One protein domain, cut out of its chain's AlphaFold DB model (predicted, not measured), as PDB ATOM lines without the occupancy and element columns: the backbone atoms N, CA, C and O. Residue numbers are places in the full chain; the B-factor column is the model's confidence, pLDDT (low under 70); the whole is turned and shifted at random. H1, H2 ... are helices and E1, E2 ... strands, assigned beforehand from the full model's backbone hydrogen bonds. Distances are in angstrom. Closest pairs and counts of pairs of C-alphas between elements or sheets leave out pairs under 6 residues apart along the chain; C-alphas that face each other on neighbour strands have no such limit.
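What this domain is: This is residues 67 to 122 of the 136 residues of an uncharacterized protein of Rhynchosporium agropyri (UniProt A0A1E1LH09). Two short parallel strands, E1 and E2, lie side by side, and the helix H2, which joins them, runs back over one face of the pair. This small core has a thin extension at each end: the stretch from H1 at residue 67 leads into E1, and the stretch after E2 leads away from the core, with residues 115 to 121 sticking out free. The 56 printed residues include two named helices and two named strands in the order H1, E1, H2, E2; the two-stranded sheet, E1 then E2, is parallel. The class is mixed, helices and strands, though under half of the residues, 27 of 56, are in named elements. The whole is flat, with spans of 50 by 26 by 8 A, and only just loose, close to extended, with a radius of gyration of the C-alphas of 15.1 A.

Where its parts are: H1 is residues 67 to 70, beginning at C-alpha 67 at (94.800, 136.733, 158.792). E1, residues 80 to 84, is 13.0 A long from first to last C-alpha. H2, residues 90 to 102, is the longest helix at 19.0 A, and its C-alpha 90 is at (119.120, 112.482, 165.106). E2, residues 106 to 110, is 13.0 A long and ends at C-alpha 110 at (127.199, 122.056, 159.994).

How they stand to each other: E1 and E2 are parallel neighbours, with 29 degrees between their directions. The C-alphas of Val 82 and Phe 108, which face each other, are 4.8 A apart. N 82 and O 107, at 2.9 A, and N 109 and O 82, at 2.9 A, are within hydrogen-bond range. E1, H2 and E2 form a strand-helix-strand unit, two parallel neighbour strands with a helix between them along the chain, and its crossover is right-handed. The closest C-alphas of H2 and E2 are those of Ala 99 and Val 106, 6.8 A apart. The closest C-alphas of E1 and H2 are those of Gly 84 and Arg 92, 7.8 A apart. H1 is apart from H2 and from E2. Every O i to N i+4 pair in H2 is within hydrogen-bond range; H1 is too short for such a pair, and its one O i to N i+3 pair is within range.

The domain as a whole: The two C-alphas farthest apart, those of Val 67 and His 119, are 49.8 A apart. The printed part has no cut. The links from E1 to H2 and from H2 to E2 are tight, and that from H1 to E1 is short. Residues 111 to 122 hold no named element, and their C-alphas lie 11 to 25 A from the mean of all C-alphas. The mean pLDDT of the printed part is 74.4, and residues 67 to 79 are under 70.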
ATOM      1  N   VAL A  67      94.165 137.757 157.945       65.81
ATOM      2  CA  VAL A  67      94.800 136.733 158.792       65.81
ATOM      3  C   VAL A  67      96.074 136.191 158.145       65.81
ATOM      4  O   VAL A  67      97.079 135.999 158.826       65.81
ATOM      5  N   GLY A  68      96.071 135.983 156.830       61.16
ATOM      6  CA  GLY A  68      97.241 135.525 156.096       61.16
ATOM      7  C   GLY A  68      98.355 136.572 155.990       61.16
ATOM      8  O   GLY A  68      99.528 136.212 156.040       61.16
ATOM      9  N   ARG A  69      98.019 137.871 155.988       61.66
ATOM     10  CA  ARG A  69      99.000 138.972 156.108       61.66
ATOM     11  C   ARG A  69      99.666 139.031 157.486       61.66
ATOM     12  O   ARG A  69     100.852 139.339 157.572       61.66
ATOM     13  N   ALA A  70      98.921 138.745 158.556       57.78
ATOM     14  CA  ALA A  70      99.459 138.667 159.919       57.78
ATOM     15  C   ALA A  70     100.213 137.348 160.192       57.78
ATOM     16  O   ALA A  70     101.020 137.261 161.122       57.78
ATOM     17  N   SER A  71      99.977 136.322 159.368       58.41
ATOM     18  CA  SER A  71     100.625 135.019 159.465       58.41
ATOM     19  C   SER A  71     102.026 135.065 158.852       58.41
ATOM     20  O   SER A  71     102.253 134.791 157.673       58.41
ATOM     21  N   SER A  72     103.005 135.446 159.670       55.84
ATOM     22  CA  SER A  72     104.414 135.377 159.283       55.84
ATOM     23  C   SER A  72     104.951 133.951 159.435       55.84
ATOM     24  O   SER A  72     104.818 133.325 160.487       55.84
ATOM     25  N   ARG A  73     105.630 133.456 158.392       57.69
ATOM     26  CA  ARG A  73     106.224 132.104 158.323       57.69
ATOM     27  C   ARG A  73     107.164 131.770 159.489       57.69
ATOM     28  O   ARG A  73     107.386 130.609 159.799       57.69
ATOM     29  N   THR A  74     107.731 132.781 160.131       55.12
ATOM     30  CA  THR A  74     108.716 132.652 161.207       55.12
ATOM     31  C   THR A  74     108.539 133.778 162.224       55.12
ATOM     32  O   THR A  74     109.520 134.353 162.658       55.12
ATOM     33  N   PHE A  75     107.306 134.146 162.592       58.94
ATOM     34  CA  PHE A  75     106.995 134.981 163.773       58.94
ATOM     35  C   PHE A  75     107.979 136.149 164.048       58.94
ATOM     36  O   PHE A  75     108.565 136.251 165.124       58.94
ATOM     37  N   GLY A  76     108.234 136.996 163.043       60.19
ATOM     38  CA  GLY A  76     109.149 138.147 163.163       60.19
ATOM     39  C   GLY A  76     110.657 137.856 163.044       60.19
ATOM     40  O   GLY A  76     111.461 138.773 163.171       60.19
ATOM     41  N   SER A  77     111.067 136.619 162.764       60.97
ATOM     42  CA  SER A  77     112.455 136.241 162.470       60.97
ATOM     43  C   SER A  77     112.628 135.908 160.987       60.97
ATOM     44  O   SER A  77     111.891 135.108 160.422       60.97
ATOM     45  N   GLN A  78     113.602 136.530 160.320       65.69
ATOM     46  CA  GLN A  78     113.838 136.325 158.882       65.69
ATOM     47  C   GLN A  78     114.256 134.874 158.570       65.69
ATOM     48  O   GLN A  78     113.954 134.355 157.495       65.69
ATOM     49  N   LYS A  79     114.987 134.226 159.490       69.25
ATOM     50  CA  LYS A  79     115.605 132.914 159.273       69.25
ATOM     51  C   LYS A  79     115.910 132.220 160.602       69.25
ATOM     52  O   LYS A  79     116.500 132.838 161.485       69.25
ATOM     53  N   ILE A  80     115.558 130.939 160.722       76.69
ATOM     54  CA  ILE A  80     115.940 130.097 161.865       76.69
ATOM     55  C   ILE A  80     117.122 129.224 161.443       76.69
ATOM     56  O   ILE A  80     117.004 128.410 160.527       76.69
ATOM     57  N   LEU A  81     118.262 129.416 162.108       81.31
ATOM     58  CA  LEU A  81     119.501 128.681 161.863       81.31
ATOM     59  C   LEU A  81     119.656 127.567 162.898       81.31
ATOM     60  O   LEU A  81     119.646 127.829 164.101       81.31
ATOM     61  N   VAL A  82     119.829 126.333 162.433       82.12
ATOM     62  CA  VAL A  82     120.082 125.168 163.286       82.12
ATOM     63  C   VAL A  82     121.514 124.721 163.067       82.12
ATOM     64  O   VAL A  82     121.843 124.134 162.039       82.12
ATOM     65  N   ILE A  83     122.369 125.003 164.046       85.31
ATOM     66  CA  ILE A  83     123.780 124.623 164.015       85.31
ATOM     67  C   ILE A  83     123.941 123.314 164.784       85.31
ATOM     68  O   ILE A  83     123.593 123.231 165.962       85.31
ATOM     69  N   GLY A  84     124.468 122.281 164.131       80.44
ATOM     70  CA  GLY A  84     124.686 120.984 164.771       80.44
ATOM     71  C   GLY A  84     125.879 120.249 164.186       80.44
ATOM     72  O   GLY A  84     126.142 120.351 162.990       80.44
ATOM     73  N   LEU A  85     126.589 119.490 165.024       77.06
ATOM     74  CA  LEU A  85     127.677 118.627 164.565       77.06
ATOM     75  C   LEU A  85     127.147 117.635 163.517       77.06
ATOM     76  O   LEU A  85     126.093 117.033 163.746       77.06
ATOM     77  N   PRO A  86     127.865 117.427 162.401       70.88
ATOM     78  CA  PRO A  86     127.426 116.525 161.336       70.88
ATOM     79  C   PRO A  86     127.300 115.069 161.812       70.88
ATOM     80  O   PRO A  86     126.509 114.307 161.271       70.88
ATOM     81  N   GLU A  87     128.022 114.694 162.871       74.62
ATOM     82  CA  GLU A  87     128.023 113.338 163.440       74.62
ATOM     83  C   GLU A  87     126.732 112.975 164.191       74.62
ATOM     84  O   GLU A  87     126.495 111.802 164.466       74.62
ATOM     85  N   ARG A  88     125.878 113.955 164.533       71.44
ATOM     86  CA  ARG A  88     124.585 113.712 165.195       71.44
ATOM     87  C   ARG A  88     123.430 114.248 164.352       71.44
ATOM     88  O   ARG A  88     122.953 115.362 164.570       71.44
ATOM     89  N   SER A  89     122.955 113.421 163.422       71.56
ATOM     90  CA  SER A  89     121.790 113.705 162.570       71.56
ATOM     91  C   SER A  89     120.441 113.553 163.282       71.56
ATOM     92  O   SER A  89     119.494 114.222 162.893       71.56
ATOM     93  N   ASP A  90     120.362 112.763 164.357       73.56
ATOM     94  CA  ASP A  90     119.120 112.482 165.106       73.56
ATOM     95  C   ASP A  90     118.335 113.754 165.489       73.56
ATOM     96  O   ASP A  90     117.124 113.866 165.292       73.56
ATOM     97  N   LYS A  91     119.053 114.790 165.940       80.12
ATOM     98  CA  LYS A  91     118.447 116.077 166.308       80.12
ATOM     99  C   LYS A  91     117.985 116.902 165.106       80.12
ATOM    100  O   LYS A  91     117.126 117.766 165.270       80.12
ATOM    101  N   ARG A  92     118.544 116.671 163.912       79.44
ATOM    102  CA  ARG A  92     118.116 117.357 162.683       79.44
ATOM    103  C   ARG A  92     116.740 116.867 162.262       79.44
ATOM    104  O   ARG A  92     115.882 117.697 161.985       79.44
ATOM    105  N   ASP A  93     116.502 115.561 162.322       81.62
ATOM    106  CA  ASP A  93     115.233 114.954 161.903       81.62
ATOM    107  C   ASP A  93     114.062 115.411 162.784       81.62
ATOM    108  O   ASP A  93     113.002 115.791 162.279       81.62
ATOM    109  N   GLN A  94     114.276 115.499 164.101       84.31
ATOM    110  CA  GLN A  94     113.288 116.057 165.034       84.31
ATOM    111  C   GLN A  94     112.957 117.525 164.728       84.31
ATOM    112  O   GLN A  94     111.803 117.953 164.841       84.31
ATOM    113  N   PHE A  95     113.960 118.306 164.322       84.06
ATOM    114  CA  PHE A  95     113.782 119.718 164.000       84.06
ATOM    115  C   PHE A  95     113.076 119.913 162.656       84.06
ATOM    116  O   PHE A  95     112.220 120.787 162.547       84.06
ATOM    117  N   VAL A  96     113.364 119.066 161.661       84.25
ATOM    118  CA  VAL A  96     112.637 119.025 160.381       84.25
ATOM    119  C   VAL A  96     111.160 118.705 160.612       84.25
ATOM    120  O   VAL A  96     110.295 119.400 160.078       84.25
ATOM    121  N   LEU A  97     110.854 117.706 161.447       85.31
ATOM    122  CA  LEU A  97     109.473 117.351 161.779       85.31
ATOM    123  C   LEU A  97     108.753 118.507 162.487       85.31
ATOM    124  O   LEU A  97     107.646 118.887 162.108       85.31
ATOM    125  N   SER A  98     109.406 119.108 163.482       83.25
ATOM    126  CA  SER A  98     108.861 120.242 164.237       83.25
ATOM    127  C   SER A  98     108.613 121.467 163.350       83.25
ATOM    128  O   SER A  98     107.590 122.136 163.495       83.25
ATOM    129  N   ALA A  99     109.524 121.734 162.411       82.75
ATOM    130  CA  ALA A  99     109.412 122.796 161.418       82.75
ATOM    131  C   ALA A  99     108.223 122.565 160.475       82.75
ATOM    132  O   ALA A  99     107.432 123.479 160.249       82.75
ATOM    133  N   SER A 100     108.040 121.328 160.001       80.38
ATOM    134  CA  SER A 100     106.904 120.962 159.149       80.38
ATOM    135  C   SER A 100     105.563 121.077 159.876       80.38
ATOM    136  O   SER A 100     104.590 121.518 159.273       80.38
ATOM    137  N   LEU A 101     105.501 120.693 161.156       81.69
ATOM    138  CA  LEU A 101     104.268 120.744 161.950       81.69
ATOM    139  C   LEU A 101     103.845 122.173 162.299       81.69
ATOM    140  O   LEU A 101     102.656 122.469 162.345       81.69
ATOM    141  N   ARG A 102     104.811 123.056 162.570       77.06
ATOM    142  CA  ARG A 102     104.548 124.448 162.965       77.06
ATOM    143  C   ARG A 102     104.627 125.440 161.799       77.06
ATOM    144  O   ARG A 102     104.407 126.627 162.009       77.06
ATOM    145  N   GLY A 103     104.956 124.975 160.593       71.44
ATOM    146  CA  GLY A 103     104.993 125.796 159.382       71.44
ATOM    147  C   GLY A 103     106.157 126.790 159.296       71.44
ATOM    148  O   GLY A 103     106.086 127.721 158.494       71.44
ATOM    149  N   PHE A 104     107.230 126.610 160.078       76.06
ATOM    150  CA  PHE A 104     108.400 127.496 160.040       76.06
ATOM    151  C   PHE A 104     109.552 126.920 159.214       76.06
ATOM    152  O   PHE A 104     109.706 125.709 159.090       76.06
ATOM    153  N   GLN A 105     110.371 127.795 158.619       77.00
ATOM    154  CA  GLN A 105     111.514 127.385 157.799       77.00
ATOM    155  C   GLN A 105     112.808 127.391 158.607       77.00
ATOM    156  O   GLN A 105     113.097 128.340 159.333       77.00
ATOM    157  N   VAL A 106     113.599 126.337 158.425       80.00
ATOM    158  CA  VAL A 106     114.880 126.136 159.104       80.00
ATOM    159  C   VAL A 106     115.983 125.929 158.078       80.00
ATOM    160  O   VAL A 106     115.781 125.247 157.072       80.00
ATOM    161  N   GLU A 107     117.144 126.521 158.328       84.00
ATOM    162  CA  GLU A 107     118.372 126.249 157.586       84.00
ATOM    163  C   GLU A 107     119.354 125.544 158.517       84.00
ATOM    164  O   GLU A 107     119.671 126.034 159.602       84.00
ATOM    165  N   PHE A 108     119.818 124.372 158.092       82.25
ATOM    166  CA  PHE A 108     120.797 123.597 158.838       82.25
ATOM    167  C   PHE A 108     122.204 124.012 158.424       82.25
ATOM    168  O   PHE A 108     122.530 124.021 157.237       82.25
ATOM    169  N   LEU A 109     123.031 124.319 159.418       83.06
ATOM    170  CA  LEU A 109     124.451 124.596 159.256       83.06
ATOM    171  C   LEU A 109     125.259 123.544 160.020       83.06
ATOM    172  O   LEU A 109     124.954 123.204 161.169       83.06
ATOM    173  N   ASP A 110     126.299 123.024 159.377       84.69
ATOM    174  CA  ASP A 110     127.199 122.056 159.994       84.69
ATOM    175  C   ASP A 110     128.141 122.771 160.967       84.69
ATOM    176  O   ASP A 110     128.854 123.707 160.602       84.69
ATOM    177  N   ALA A 111     128.144 122.327 162.223       79.62
ATOM    178  CA  ALA A 111     129.102 122.798 163.211       79.62
ATOM    179  C   ALA A 111     130.462 122.120 162.996       79.62
ATOM    180  O   ALA A 111     130.529 120.915 162.746       79.62
ATOM    181  N   LEU A 112     131.542 122.880 163.164       80.00
ATOM    182  CA  LEU A 112     132.905 122.352 163.153       80.00
ATOM    183  C   LEU A 112     133.295 121.839 164.545       80.00
ATOM    184  O   LEU A 112     132.901 122.411 165.564       80.00
ATOM    185  N   LYS A 113     134.098 120.770 164.595       78.00
ATOM    186  CA  LYS A 113     134.740 120.320 165.841       78.00
ATOM    187  C   LYS A 113     135.772 121.344 166.304       78.00
ATOM    188  O   LYS A 113     136.406 121.988 165.473       78.00
ATOM    189  N   ALA A 114     135.990 121.429 167.616       72.19
ATOM    190  CA  ALA A 114     136.968 122.339 168.221       72.19
ATOM    191  C   ALA A 114     138.382 122.195 167.616       72.19
ATOM    192  O   ALA A 114     139.074 123.195 167.427       72.19
ATOM    193  N   ASP A 115     138.764 120.975 167.228       75.81
ATOM    194  CA  ASP A 115     140.070 120.669 166.626       75.81
ATOM    195  C   ASP A 115     140.209 121.176 165.182       75.81
ATOM    196  O   ASP A 115     141.315 121.401 164.699       75.81
ATOM    197  N   GLN A 116     139.086 121.385 164.489       77.25
ATOM    198  CA  GLN A 116     139.033 121.899 163.116       77.25
ATOM    199  C   GLN A 116     138.869 123.427 163.071       77.25
ATOM    200  O   GLN A 116     138.866 124.022 161.991       77.25
ATOM    201  N   VAL A 117     138.733 124.084 164.229       77.75
ATOM    202  CA  VAL A 117     138.652 125.544 164.314       77.75
ATOM    203  C   VAL A 117     140.044 126.134 164.110       77.75
ATOM    204  O   VAL A 117     140.932 125.986 164.953       77.75
ATOM    205  N   LEU A 118     140.215 126.856 162.999       77.44
ATOM    206  CA  LEU A 118     141.414 127.642 162.711       77.44
ATOM    207  C   LEU A 118     141.784 128.525 163.906       77.44
ATOM    208  O   LEU A 118     140.938 129.222 164.462       77.44
ATOM    209  N   HIS A 119     143.072 128.570 164.249       70.44
ATOM    210  CA  HIS A 119     143.565 129.381 165.364       70.44
ATOM    211  C   HIS A 119     143.203 130.874 165.218       70.44
ATOM    212  O   HIS A 119     142.911 131.537 166.205       70.44
ATOM    213  N   LYS A 120     143.112 131.375 163.977       75.81
ATOM    214  CA  LYS A 120     142.663 132.743 163.650       75.81
ATOM    215  C   LYS A 120     141.164 132.994 163.860       75.81
ATOM    216  O   LYS A 120     140.758 134.146 163.934       75.81
ATOM    217  N   ALA A 121     140.349 131.941 163.894       73.06
ATOM    218  CA  ALA A 121     138.908 132.018 164.127       73.06
ATOM    219  C   ALA A 121     138.551 131.893 165.617       73.06
ATOM    220  O   ALA A 121     137.381 132.003 165.981       73.06
ATOM    221  N   ARG A 122     139.543 131.651 166.487       73.50
ATOM    222  CA  ARG A 122     139.333 131.661 167.933       73.50
ATOM    223  C   ARG A 122     139.178 133.108 168.397       73.50
ATOM    224  O   ARG A 122     139.955 133.961 167.962       73.50
TER     225      ARG A 122